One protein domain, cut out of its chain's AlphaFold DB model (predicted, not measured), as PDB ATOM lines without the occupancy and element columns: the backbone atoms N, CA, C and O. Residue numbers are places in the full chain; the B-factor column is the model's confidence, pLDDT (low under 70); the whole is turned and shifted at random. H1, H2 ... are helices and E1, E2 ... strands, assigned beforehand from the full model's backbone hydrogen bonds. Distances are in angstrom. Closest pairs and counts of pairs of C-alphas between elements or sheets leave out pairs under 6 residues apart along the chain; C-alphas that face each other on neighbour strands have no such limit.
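What this domain is: This is residues 1 to 81 of the 83 residues of an uncharacterized protein of uncultured Clostridium sp (UniProt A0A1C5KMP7). A strongly twisted, curled sheet of five strands makes the main part of this domain, and a helical hairpin, H1 and H2, stands beside it, only grazing it. Residues 39 to 47 lead from one edge strand of the sheet, E4, to the other, E5, while E4 and E5 themselves stay apart. The printed part has 81 residues, with five named strands followed by two named helices, in the order E1, E2, E3, E4, E5, H1, H2; the sheet runs E4, E3, E2, E1, E5, all antiparallel, and the class is mixed, helices and strands. The whole is compact, with a radius of gyration of the C-alphas of 12.0 A and spans of 32 by 27 by 19 A.

How they stand to each other: In the sheet, E2, residues 11 to 16, is an inner strand and the antiparallel neighbour of E1, residues 2 to 8, at 158 degrees between their directions; N 13 and O 6 are 2.8 A apart, within hydrogen-bond range. On the other side of E2 is E3, residues 25 to 29, antiparallel at 130 degrees, with N 16 and O 27 at 2.8 A. The edge strand E4, residues 34 to 38, pairs with E3 at 153 degrees, with N 28 and O 35 at 2.8 A. E1 to E4 form a meander, each strand the antiparallel neighbour of the one before. The other edge strand, E5, residues 48 to 50, is antiparallel to E1 at 129 degrees, with N 7 and O 48 at 2.8 A. H1, residues 57 to 67, and H2, residues 73 to 81, touch and form a helical hairpin; their closest C-alphas, those of Val 61 and Leu 74, are 6.6 A apart. They run opposite ways at a shallow tilt of 32 degrees, only just short of steep. H1 is on the sheet but only grazes it with residues 57 to 64, and H2 only grazes it with residues 73 to 80. The closest C-alphas of E1 and H2 are those of Ile 2 and Ala 76, 7.0 A apart. In H1 and H2 every O i to N i+4 pair is within hydrogen-bond range.

Where its parts are: E1 begins at C-alpha 2, (-2.068, -15.486, 36.208), and is 16.6 A long; E2 is 15.8 A, E3 13.5 A, E4 13.2 A and E5 6.3 A long. H1 begins at C-alpha 57, (-5.941, -7.339, 28.821), and is 15.6 A long. H2 is 12.6 A long and ends at C-alpha 81, (-5.161, -3.468, 35.009).

The domain as a whole: The two C-alphas farthest apart, those of Asn 40 and Gly 66, are 32.9 A apart. The printed part has no cut and no long link. The mean pLDDT of the printed part is 91.3, and no printed residue is under 70.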
ATOM      1  N   MET A   1      -4.624 -17.930  39.440       89.69
ATOM      2  CA  MET A   1      -3.404 -17.104  39.419       89.69
ATOM      3  C   MET A   1      -2.980 -16.926  37.974       89.69
ATOM      4  O   MET A   1      -3.015 -17.912  37.250       89.69
ATOM      5  N   ILE A   2      -2.665 -15.704  37.537       94.25
ATOM      6  CA  ILE A   2      -2.068 -15.486  36.208       94.25
ATOM      7  C   ILE A   2      -0.608 -15.922  36.300       94.25
ATOM      8  O   ILE A   2       0.068 -15.549  37.252       94.25
ATOM      9  N   VAL A   3      -0.160 -16.742  35.351       93.44
ATOM     10  CA  VAL A   3       1.206 -17.298  35.332       93.44
ATOM     11  C   VAL A   3       2.025 -16.813  34.137       93.44
ATOM     12  O   VAL A   3       3.217 -17.075  34.065       93.44
ATOM     13  N   GLY A   4       1.401 -16.092  33.202       95.06
ATOM     14  CA  GLY A   4       2.085 -15.500  32.058       95.06
ATOM     15  C   GLY A   4       1.145 -15.187  30.900       95.06
ATOM     16  O   GLY A   4      -0.082 -15.278  31.013       95.06
ATOM     17  N   TYR A   5       1.747 -14.847  29.768       96.19
ATOM     18  CA  TYR A   5       1.064 -14.514  28.527       96.19
ATOM     19  C   TYR A   5       1.799 -15.191  27.375       96.19
ATOM     20  O   TYR A   5       3.026 -15.299  27.396       96.19
ATOM     21  N   CYS A   6       1.064 -15.665  26.375       95.75
ATOM     22  CA  CYS A   6       1.689 -16.324  25.235       95.75
ATOM     23  C   CYS A   6       0.957 -16.072  23.921       95.75
ATOM     24  O   CYS A   6      -0.233 -15.746  23.894       95.75
ATOM     25  N   ILE A   7       1.670 -16.271  22.818       95.88
ATOM     26  CA  ILE A   7       1.105 -16.490  21.495       95.88
ATOM     27  C   ILE A   7       1.102 -17.995  21.238       95.88
ATOM     28  O   ILE A   7       2.112 -18.670  21.394       95.88
ATOM     29  N   LEU A   8      -0.046 -18.527  20.828       93.75
ATOM     30  CA  LEU A   8      -0.183 -19.904  20.370       93.75
ATOM     31  C   LEU A   8      -1.069 -19.918  19.127       93.75
ATOM     32  O   LEU A   8      -2.201 -19.421  19.169       93.75
ATOM     33  N   ASN A   9      -0.562 -20.493  18.034       90.38
ATOM     34  CA  ASN A   9      -1.210 -20.510  16.716       90.38
ATOM     35  C   ASN A   9      -1.614 -19.100  16.236       90.38
ATOM     36  O   ASN A   9      -2.749 -18.880  15.814       90.38
ATOM     37  N   GLY A  10      -0.713 -18.121  16.393       91.31
ATOM     38  CA  GLY A  10      -0.939 -16.722  16.000       91.31
ATOM     39  C   GLY A  10      -1.935 -15.951  16.876       91.31
ATOM     40  O   GLY A  10      -2.281 -14.812  16.567       91.31
ATOM     41  N   LYS A  11      -2.416 -16.545  17.974       93.12
ATOM     42  CA  LYS A  11      -3.381 -15.921  18.883       93.12
ATOM     43  C   LYS A  11      -2.763 -15.667  20.249       93.12
ATOM     44  O   LYS A  11      -2.099 -16.544  20.781       93.12
ATOM     45  N   LYS A  12      -3.033 -14.490  20.821       95.50
ATOM     46  CA  LYS A  12      -2.592 -14.094  22.167       95.50
ATOM     47  C   LYS A  12      -3.516 -14.663  23.246       95.50
ATOM     48  O   LYS A  12      -4.741 -14.587  23.109       95.50
ATOM     49  N   TRP A  13      -2.926 -15.192  24.310       96.25
ATOM     50  CA  TRP A  13      -3.601 -15.860  25.417       96.25
ATOM     51  C   TRP A  13      -3.072 -15.366  26.760       96.25
ATOM     52  O   TRP A  13      -1.881 -15.104  26.917       96.25
ATOM     53  N   VAL A  14      -3.964 -15.304  27.746       96.38
ATOM     54  CA  VAL A  14      -3.589 -15.221  29.159       96.38
ATOM     55  C   VAL A  14      -3.433 -16.637  29.692       96.38
ATOM     56  O   VAL A  14      -4.352 -17.449  29.553       96.38
ATOM     57  N   MET A  15      -2.294 -16.918  30.315       95.69
ATOM     58  CA  MET A  15      -2.010 -18.182  30.982       95.69
ATOM     59  C   MET A  15      -2.386 -18.072  32.454       95.69
ATOM     60  O   MET A  15      -2.012 -17.114  33.136       95.69
ATOM     61  N   PHE A  16      -3.120 -19.050  32.965       94.50
ATOM     62  CA  PHE A  16      -3.521 -19.061  34.359       94.50
ATOM     63  C   PHE A  16      -3.680 -20.470  34.914       94.50
ATOM     64  O   PHE A  16      -4.006 -21.419  34.204       94.50
ATOM     65  N   GLU A  17      -3.504 -20.568  36.221       93.00
ATOM     66  CA  GLU A  17      -3.785 -21.766  37.001       93.00
ATOM     67  C   GLU A  17      -4.962 -21.497  37.937       93.00
ATOM     68  O   GLU A  17      -5.077 -20.423  38.542       93.00
ATOM     69  N   ASP A  18      -5.865 -22.463  38.048       88.94
ATOM     70  CA  ASP A  18      -6.942 -22.457  39.031       88.94
ATOM     71  C   ASP A  18      -7.007 -23.802  39.762       88.94
ATOM     72  O   ASP A  18      -6.192 -24.690  39.533       88.94
ATOM     73  N   LYS A  19      -7.981 -23.952  40.665       86.44
ATOM     74  CA  LYS A  19      -8.134 -25.159  41.492       86.44
ATOM     75  C   LYS A  19      -8.387 -26.444  40.688       86.44
ATOM     76  O   LYS A  19      -8.372 -27.515  41.277       86.44
ATOM     77  N   GLN A  20      -8.684 -26.342  39.393       86.19
ATOM     78  CA  GLN A  20      -8.943 -27.486  38.519       86.19
ATOM     79  C   GLN A  20      -7.721 -27.866  37.672       86.19
ATOM     80  O   GLN A  20      -7.810 -28.830  36.919       86.19
ATOM     81  N   CYS A  21      -6.613 -27.121  37.745       89.06
ATOM     82  CA  CYS A  21      -5.366 -27.520  37.100       89.06
ATOM     83  C   CYS A  21      -4.663 -28.588  37.944       89.06
ATOM     84  O   CYS A  21      -4.383 -28.362  39.123       89.06
ATOM     85  N   ALA A  22      -4.352 -29.739  37.344       90.56
ATOM     86  CA  ALA A  22      -3.460 -30.715  37.956       90.56
ATOM     87  C   ALA A  22      -1.989 -30.268  37.857       90.56
ATOM     88  O   ALA A  22      -1.641 -29.323  37.147       90.56
ATOM     89  N   ALA A  23      -1.097 -30.981  38.551       87.44
ATOM     90  CA  ALA A  23       0.338 -30.735  38.454       87.44
ATOM     91  C   ALA A  23       0.819 -30.863  36.998       87.44
ATOM     92  O   ALA A  23       0.640 -31.899  36.349       87.44
ATOM     93  N   GLY A  24       1.446 -29.801  36.495       88.38
ATOM     94  CA  GLY A  24       1.887 -29.738  35.108       88.38
ATOM     95  C   GLY A  24       0.804 -29.284  34.125       88.38
ATOM     96  O   GLY A  24       1.038 -29.390  32.927       88.38
ATOM     97  N   GLU A  25      -0.352 -28.789  34.572       93.44
ATOM     98  CA  GLU A  25      -1.390 -28.225  33.702       93.44
ATOM     99  C   GLU A  25      -1.541 -26.713  33.862       93.44
ATOM    100  O   GLU A  25      -1.455 -26.162  34.953       93.44
ATOM    101  N   VAL A  26      -1.848 -26.048  32.752       93.69
ATOM    102  CA  VAL A  26      -2.128 -24.618  32.675       93.69
ATOM    103  C   VAL A  26      -3.350 -24.384  31.795       93.69
ATOM    104  O   VAL A  26      -3.583 -25.096  30.812       93.69
ATOM    105  N   LYS A  27      -4.155 -23.374  32.121       94.81
ATOM    106  CA  LYS A  27      -5.262 -22.928  31.273       94.81
ATOM    107  C   LYS A  27      -4.853 -21.693  30.483       94.81
ATOM    108  O   LYS A  27      -4.238 -20.771  31.008       94.81
ATOM    109  N   LEU A  28      -5.239 -21.662  29.214       95.06
ATOM    110  CA  LEU A  28      -5.124 -20.502  28.339       95.06
ATOM    111  C   LEU A  28      -6.500 -19.897  28.108       95.06
ATOM    112  O   LEU A  28      -7.433 -20.631  27.790       95.06
ATOM    113  N   THR A  29      -6.631 -18.577  28.187       94.62
ATOM    114  CA  THR A  29      -7.884 -17.891  27.843       94.62
ATOM    115  C   THR A  29      -7.658 -16.645  27.000       94.62
ATOM    116  O   THR A  29      -6.710 -15.891  27.194       94.62
ATOM    117  N   ASP A  30      -8.548 -16.436  26.036       92.62
ATOM    118  CA  ASP A  30      -8.609 -15.252  25.170       92.62
ATOM    119  C   ASP A  30      -9.788 -14.327  25.530       92.62
ATOM    120  O   ASP A  30     -10.114 -13.372  24.809       92.62
ATOM    121  N   GLY A  31     -10.476 -14.664  26.624       92.50
ATOM    122  CA  GLY A  31     -11.698 -14.023  27.083       92.50
ATOM    123  C   GLY A  31     -12.991 -14.686  26.602       92.50
ATOM    124  O   GLY A  31     -14.013 -14.487  27.257       92.50
ATOM    125  N   PHE A  32     -12.962 -15.562  25.589       89.75
ATOM    126  CA  PHE A  32     -14.135 -16.313  25.115       89.75
ATOM    127  C   PHE A  32     -14.182 -17.760  25.589       89.75
ATOM    128  O   PHE A  32     -15.236 -18.218  26.024       89.75
ATOM    129  N   LYS A  33     -13.058 -18.472  25.514       90.25
ATOM    130  CA  LYS A  33     -12.966 -19.865  25.961       90.25
ATOM    131  C   LYS A  33     -11.675 -20.117  26.710       90.25
ATOM    132  O   LYS A  33     -10.686 -19.418  26.491       90.25
ATOM    133  N   ASP A  34     -11.693 -21.159  27.527       93.00
ATOM    134  CA  ASP A  34     -10.503 -21.636  28.216       93.00
ATOM    135  C   ASP A  34     -10.037 -22.933  27.564       93.00
ATOM    136  O   ASP A  34     -10.842 -23.763  27.132       93.00
ATOM    137  N   LYS A  35      -8.725 -23.095  27.458       92.56
ATOM    138  CA  LYS A  35      -8.083 -24.290  26.923       92.56
ATOM    139  C   LYS A  35      -7.141 -24.832  27.986       92.56
ATOM    140  O   LYS A  35      -6.166 -24.169  28.314       92.56
ATOM    141  N   LEU A  36      -7.431 -26.022  28.499       93.50
ATOM    142  CA  LEU A  36      -6.525 -26.745  29.387       93.50
ATOM    143  C   LEU A  36      -5.401 -27.376  28.558       93.50
ATOM    144  O   LEU A  36      -5.659 -28.016  27.530       93.50
ATOM    145  N   ILE A  37      -4.159 -27.165  28.977       91.81
ATOM    146  CA  ILE A  37      -2.963 -27.689  28.323       91.81
ATOM    147  C   ILE A  37      -2.019 -28.238  29.385       91.81
ATOM    148  O   ILE A  37      -1.858 -27.646  30.445       91.81
ATOM    149  N   ARG A  38      -1.365 -29.356  29.078       91.81
ATOM    150  CA  ARG A  38      -0.285 -29.895  29.896       91.81
ATOM    151  C   ARG A  38       1.053 -29.335  29.422       91.81
ATOM    152  O   ARG A  38       1.323 -29.331  28.219       91.81
ATOM    153  N   TRP A  39       1.885 -28.893  30.356       82.75
ATOM    154  CA  TRP A  39       3.292 -28.597  30.121       82.75
ATOM    155  C   TRP A  39       3.962 -29.812  29.459       82.75
ATOM    156  O   TRP A  39       3.668 -30.954  29.813       82.75
ATOM    157  N   ASN A  40       4.806 -29.570  28.453       82.12
ATOM    158  CA  ASN A  40       5.426 -30.586  27.581       82.12
ATOM    159  C   ASN A  40       4.475 -31.346  26.635       82.12
ATOM    160  O   ASN A  40       4.849 -32.376  26.085       82.12
ATOM    161  N   SER A  41       3.250 -30.861  26.415       86.38
ATOM    162  CA  SER A  41       2.393 -31.386  25.348       86.38
ATOM    163  C   SER A  41       2.802 -30.834  23.982       86.38
ATOM    164  O   SER A  41       3.057 -29.637  23.855       86.38
ATOM    165  N   ASP A  42       2.679 -31.651  22.933       87.62
ATOM    166  CA  ASP A  42       2.797 -31.218  21.528       87.62
ATOM    167  C   ASP A  42       1.860 -30.046  21.176       87.62
ATOM    168  O   ASP A  42       2.101 -29.278  20.250       87.62
ATOM    169  N   LYS A  43       0.791 -29.846  21.959       83.44
ATOM    170  CA  LYS A  43      -0.128 -28.702  21.834       83.44
ATOM    171  C   LYS A  43       0.521 -27.345  22.134       83.44
ATOM    172  O   LYS A  43      -0.138 -26.331  21.900       83.44
ATOM    173  N   LEU A  44       1.732 -27.336  22.695       85.69
ATOM    174  CA  LEU A  44       2.553 -26.153  22.965       85.69
ATOM    175  C   LEU A  44       3.631 -25.921  21.897       85.69
ATOM    176  O   LEU A  44       4.368 -24.944  22.002       85.69
ATOM    177  N   ILE A  45       3.735 -26.777  20.872       87.00
ATOM    178  CA  ILE A  45       4.663 -26.545  19.759       87.00
ATOM    179  C   ILE A  45       4.321 -25.202  19.104       87.00
ATOM    180  O   ILE A  45       3.169 -24.947  18.746       87.00
ATOM    181  N   GLY A  46       5.328 -24.334  18.979       86.62
ATOM    182  CA  GLY A  46       5.162 -22.976  18.455       86.62
ATOM    183  C   GLY A  46       4.518 -21.990  19.436       86.62
ATOM    184  O   GLY A  46       4.030 -20.948  18.999       86.62
ATOM    185  N   MET A  47       4.475 -22.305  20.736       92.56
ATOM    186  CA  MET A  47       4.137 -21.320  21.760       92.56
ATOM    187  C   MET A  47       5.290 -20.329  21.942       92.56
ATOM    188  O   MET A  47       6.431 -20.730  22.157       92.56
ATOM    189  N   GLU A  48       4.962 -19.045  21.939       94.56
ATOM    190  CA  GLU A  48       5.884 -17.956  22.243       94.56
ATOM    191  C   GLU A  48       5.419 -17.242  23.511       94.56
ATOM    192  O   GLU A  48       4.265 -16.819  23.598       94.56
ATOM    193  N   SER A  49       6.289 -17.125  24.511       94.38
ATOM    194  CA  SER A  49       6.010 -16.326  25.707       94.38
ATOM    195  C   SER A  49       6.149 -14.845  25.373       94.38
ATOM    196  O   SER A  49       7.158 -14.444  24.803       94.38
ATOM    197  N   ILE A  50       5.157 -14.045  25.754       96.31
ATOM    198  CA  ILE A  50       5.123 -12.601  25.487       96.31
ATOM    199  C   ILE A  50       5.013 -11.811  26.784       96.31
ATOM    200  O   ILE A  50       4.610 -12.345  27.826       96.31
ATOM    201  N   SER A  51       5.342 -10.524  26.721       94.38
ATOM    202  CA  SER A  51       5.160  -9.632  27.861       94.38
ATOM    203  C   SER A  51       3.687  -9.233  28.041       94.38
ATOM    204  O   SER A  51       2.826  -9.454  27.181       94.38
ATOM    205  N   LYS A  52       3.370  -8.634  29.194       92.62
ATOM    206  CA  LYS A  52       2.020  -8.139  29.511       92.62
ATOM    207  C   LYS A  52       1.572  -7.048  28.536       92.62
ATOM    208  O   LYS A  52       0.402  -6.987  28.171       92.62
ATOM    209  N   GLU A  53       2.500  -6.200  28.109       92.31
ATOM    210  CA  GLU A  53       2.264  -5.041  27.242       92.31
ATOM    211  C   GLU A  53       1.832  -5.468  25.835       92.31
ATOM    212  O   GLU A  53       1.141  -4.733  25.129       92.31
ATOM    213  N   GLU A  54       2.193  -6.685  25.433       94.00
ATOM    214  CA  GLU A  54       1.853  -7.223  24.126       94.00
ATOM    215  C   GLU A  54       0.418  -7.754  24.057       94.00
ATOM    216  O   GLU A  54      -0.110  -7.944  22.957       94.00
ATOM    217  N   ILE A  55      -0.250  -7.997  25.187       94.38
ATOM    218  CA  ILE A  55      -1.617  -8.518  25.224       94.38
ATOM    219  C   ILE A  55      -2.627  -7.451  25.661       94.38
ATOM    220  O   ILE A  55      -2.489  -6.771  26.672       94.38
ATOM    221  N   ASP A  56      -3.728  -7.345  24.916       94.19
ATOM    222  CA  ASP A  56      -4.827  -6.441  25.260       94.19
ATOM    223  C   ASP A  56      -5.695  -7.037  26.384       94.19
ATOM    224  O   ASP A  56      -6.754  -7.638  26.156       94.19
ATOM    225  N   LEU A  57      -5.230  -6.876  27.627       93.94
ATOM    226  CA  LEU A  57      -5.941  -7.339  28.821       93.94
ATOM    227  C   LEU A  57      -7.303  -6.658  28.988       93.94
ATOM    228  O   LEU A  57      -8.263  -7.302  29.421       93.94
ATOM    229  N   ARG A  58      -7.438  -5.386  28.585       93.50
ATOM    230  CA  ARG A  58      -8.722  -4.664  28.636       93.50
ATOM    231  C   ARG A  58      -9.762  -5.360  27.764       93.50
ATOM    232  O   ARG A  58     -10.902  -5.558  28.195       93.50
ATOM    233  N   LYS A  59      -9.375  -5.792  26.562       93.50
ATOM    234  CA  LYS A  59     -10.233  -6.563  25.654       93.50
ATOM    235  C   LYS A  59     -10.584  -7.936  26.214       93.50
ATOM    236  O   LYS A  59     -11.749  -8.328  26.118       93.50
ATOM    237  N   VAL A  60      -9.635  -8.645  26.829       93.56
ATOM    238  CA  VAL A  60      -9.903  -9.936  27.494       93.56
ATOM    239  C   VAL A  60     -10.928  -9.761  28.620       93.56
ATOM    240  O   VAL A  60     -11.946 -10.458  28.638       93.56
ATOM    241  N   VAL A  61     -10.733  -8.775  29.502       93.44
ATOM    242  CA  VAL A  61     -11.660  -8.466  30.606       93.44
ATOM    243  C   VAL A  61     -13.041  -8.073  30.091       93.44
ATOM    244  O   VAL A  61     -14.046  -8.560  30.610       93.44
ATOM    245  N   LYS A  62     -13.123  -7.226  29.056       92.56
ATOM    246  CA  LYS A  62     -14.402  -6.813  28.458       92.56
ATOM    247  C   LYS A  62     -15.184  -8.012  27.914       92.56
ATOM    248  O   LYS A  62     -16.381  -8.115  28.170       92.56
ATOM    249  N   ARG A  63     -14.512  -8.936  27.217       91.94
ATOM    250  CA  ARG A  63     -15.122 -10.180  26.706       91.94
ATOM    251  C   ARG A  63     -15.642 -11.061  27.838       91.94
ATOM    252  O   ARG A  63     -16.792 -11.496  27.795       91.94
ATOM    253  N   MET A  64     -14.828 -11.265  28.874       92.62
ATOM    254  CA  MET A  64     -15.226 -12.066  30.031       92.62
ATOM    255  C   MET A  64     -16.407 -11.455  30.786       92.62
ATOM    256  O   MET A  64     -17.316 -12.185  31.152       92.62
ATOM    257  N   ARG A  65     -16.450 -10.129  30.979       86.56
ATOM    258  CA  ARG A  65     -17.582  -9.465  31.654       86.56
ATOM    259  C   ARG A  65     -18.923  -9.733  30.969       86.56
ATOM    260  O   ARG A  65     -19.913  -9.884  31.671       86.56
ATOM    261  N   GLY A  66     -18.947  -9.781  29.636       83.75
ATOM    262  CA  GLY A  66     -20.175 -10.023  28.875       83.75
ATOM    263  C   GLY A  66     -20.629 -11.483  28.907       83.75
ATOM    264  O   GLY A  66     -21.795 -11.753  29.158       83.75
ATOM    265  N   ALA A  67     -19.714 -12.425  28.665       86.38
ATOM    266  CA  ALA A  67     -20.079 -13.832  28.470       86.38
ATOM    267  C   ALA A  67     -19.897 -14.713  29.718       86.38
ATOM    268  O   ALA A  67     -20.553 -15.740  29.855       86.38
ATOM    269  N   ARG A  68     -18.958 -14.363  30.605       89.00
ATOM    270  CA  ARG A  68     -18.499 -15.202  31.726       89.00
ATOM    271  C   ARG A  68     -18.160 -14.354  32.968       89.00
ATOM    272  O   ARG A  68     -17.022 -14.388  33.441       89.00
ATOM    273  N   PRO A  69     -19.113 -13.574  33.519       87.75
ATOM    274  CA  PRO A  69     -18.846 -12.672  34.646       87.75
ATOM    275  C   PRO A  69     -18.459 -13.402  35.945       87.75
ATOM    276  O   PRO A  69     -17.846 -12.797  36.820       87.75
ATOM    277  N   TRP A  70     -18.779 -14.695  36.052       88.44
ATOM    278  CA  TRP A  70     -18.418 -15.584  37.160       88.44
ATOM    279  C   TRP A  70     -16.991 -16.154  37.062       88.44
ATOM    280  O   TRP A  70     -16.556 -16.865  37.964       88.44
ATOM    281  N   HIS A  71     -16.263 -15.899  35.966       90.50
ATOM    282  CA  HIS A  71     -14.987 -16.562  35.697       90.50
ATOM    283  C   HIS A  71     -13.923 -16.218  36.763       90.50
ATOM    284  O   HIS A  71     -13.679 -15.033  37.015       90.50
ATOM    285  N   PRO A  72     -13.214 -17.211  37.341       86.19
ATOM    286  CA  PRO A  72     -12.309 -16.998  38.478       86.19
ATOM    287  C   PRO A  72     -11.130 -16.071  38.154       86.19
ATOM    288  O   PRO A  72     -10.622 -15.363  39.020       86.19
ATOM    289  N   LEU A  73     -10.713 -16.026  36.885       91.62
ATOM    290  CA  LEU A  73      -9.626 -15.156  36.434       91.62
ATOM    291  C   LEU A  73     -10.004 -13.669  36.389       91.62
ATOM    292  O   LEU A  73      -9.122 -12.814  36.354       91.62
ATOM    293  N   LEU A  74     -11.299 -13.336  36.392       91.12
ATOM    294  CA  LEU A  74     -11.751 -11.966  36.160       91.12
ATOM    295  C   LEU A  74     -11.255 -11.000  37.241       91.12
ATOM    296  O   LEU A  74     -10.899  -9.867  36.929       91.12
ATOM    297  N   GLN A  75     -11.204 -11.445  38.499       88.94
ATOM    298  CA  GLN A  75     -10.688 -10.626  39.595       88.94
ATOM    299  C   GLN A  75      -9.178 -10.393  39.464       88.94
ATOM    300  O   GLN A  75      -8.720  -9.273  39.673       88.94
ATOM    301  N   ALA A  76      -8.413 -11.421  39.082       91.44
ATOM    302  CA  ALA A  76      -6.970 -11.304  38.883       91.44
ATOM    303  C   ALA A  76      -6.641 -10.346  37.728       91.44
ATOM    304  O   ALA A  76      -5.813  -9.459  37.885       91.44
ATOM    305  N   LEU A  77      -7.362 -10.455  36.608       91.88
ATOM    306  CA  LEU A  77      -7.181  -9.562  35.462       91.88
ATOM    307  C   LEU A  77      -7.520  -8.100  35.768       91.88
ATOM    308  O   LEU A  77      -6.935  -7.208  35.169       91.88
ATOM    309  N   ARG A  78      -8.475  -7.835  36.670       89.62
ATOM    310  CA  ARG A  78      -8.769  -6.460  37.103       89.62
ATOM    311  C   ARG A  78      -7.611  -5.866  37.893       89.62
ATOM    312  O   ARG A  78      -7.210  -4.757  37.585       89.62
ATOM    313  N   LYS A  79      -7.039  -6.633  38.825       89.69
ATOM    314  CA  LYS A  79      -5.858  -6.203  39.586       89.69
ATOM    315  C   LYS A  79      -4.665  -5.921  38.672       89.69
ATOM    316  O   LYS A  79      -4.007  -4.907  38.840       89.69
ATOM    317  N   GLU A  80      -4.451  -6.757  37.655       88.50
ATOM    318  CA  GLU A  80      -3.427  -6.517  36.624       88.50
ATOM    319  C   GLU A  80      -3.662  -5.241  35.803       88.50
ATOM    320  O   GLU A  80      -2.729  -4.735  35.198       88.50
ATOM    321  N   LEU A  81      -4.887  -4.725  35.714       86.94
ATOM    322  CA  LEU A  81      -5.161  -3.468  35.009       86.94
ATOM    323  C   LEU A  81      -5.046  -2.234  35.913       86.94
ATOM    324  O   LEU A  81      -4.999  -1.122  35.391       86.94
TER     325      LEU A  81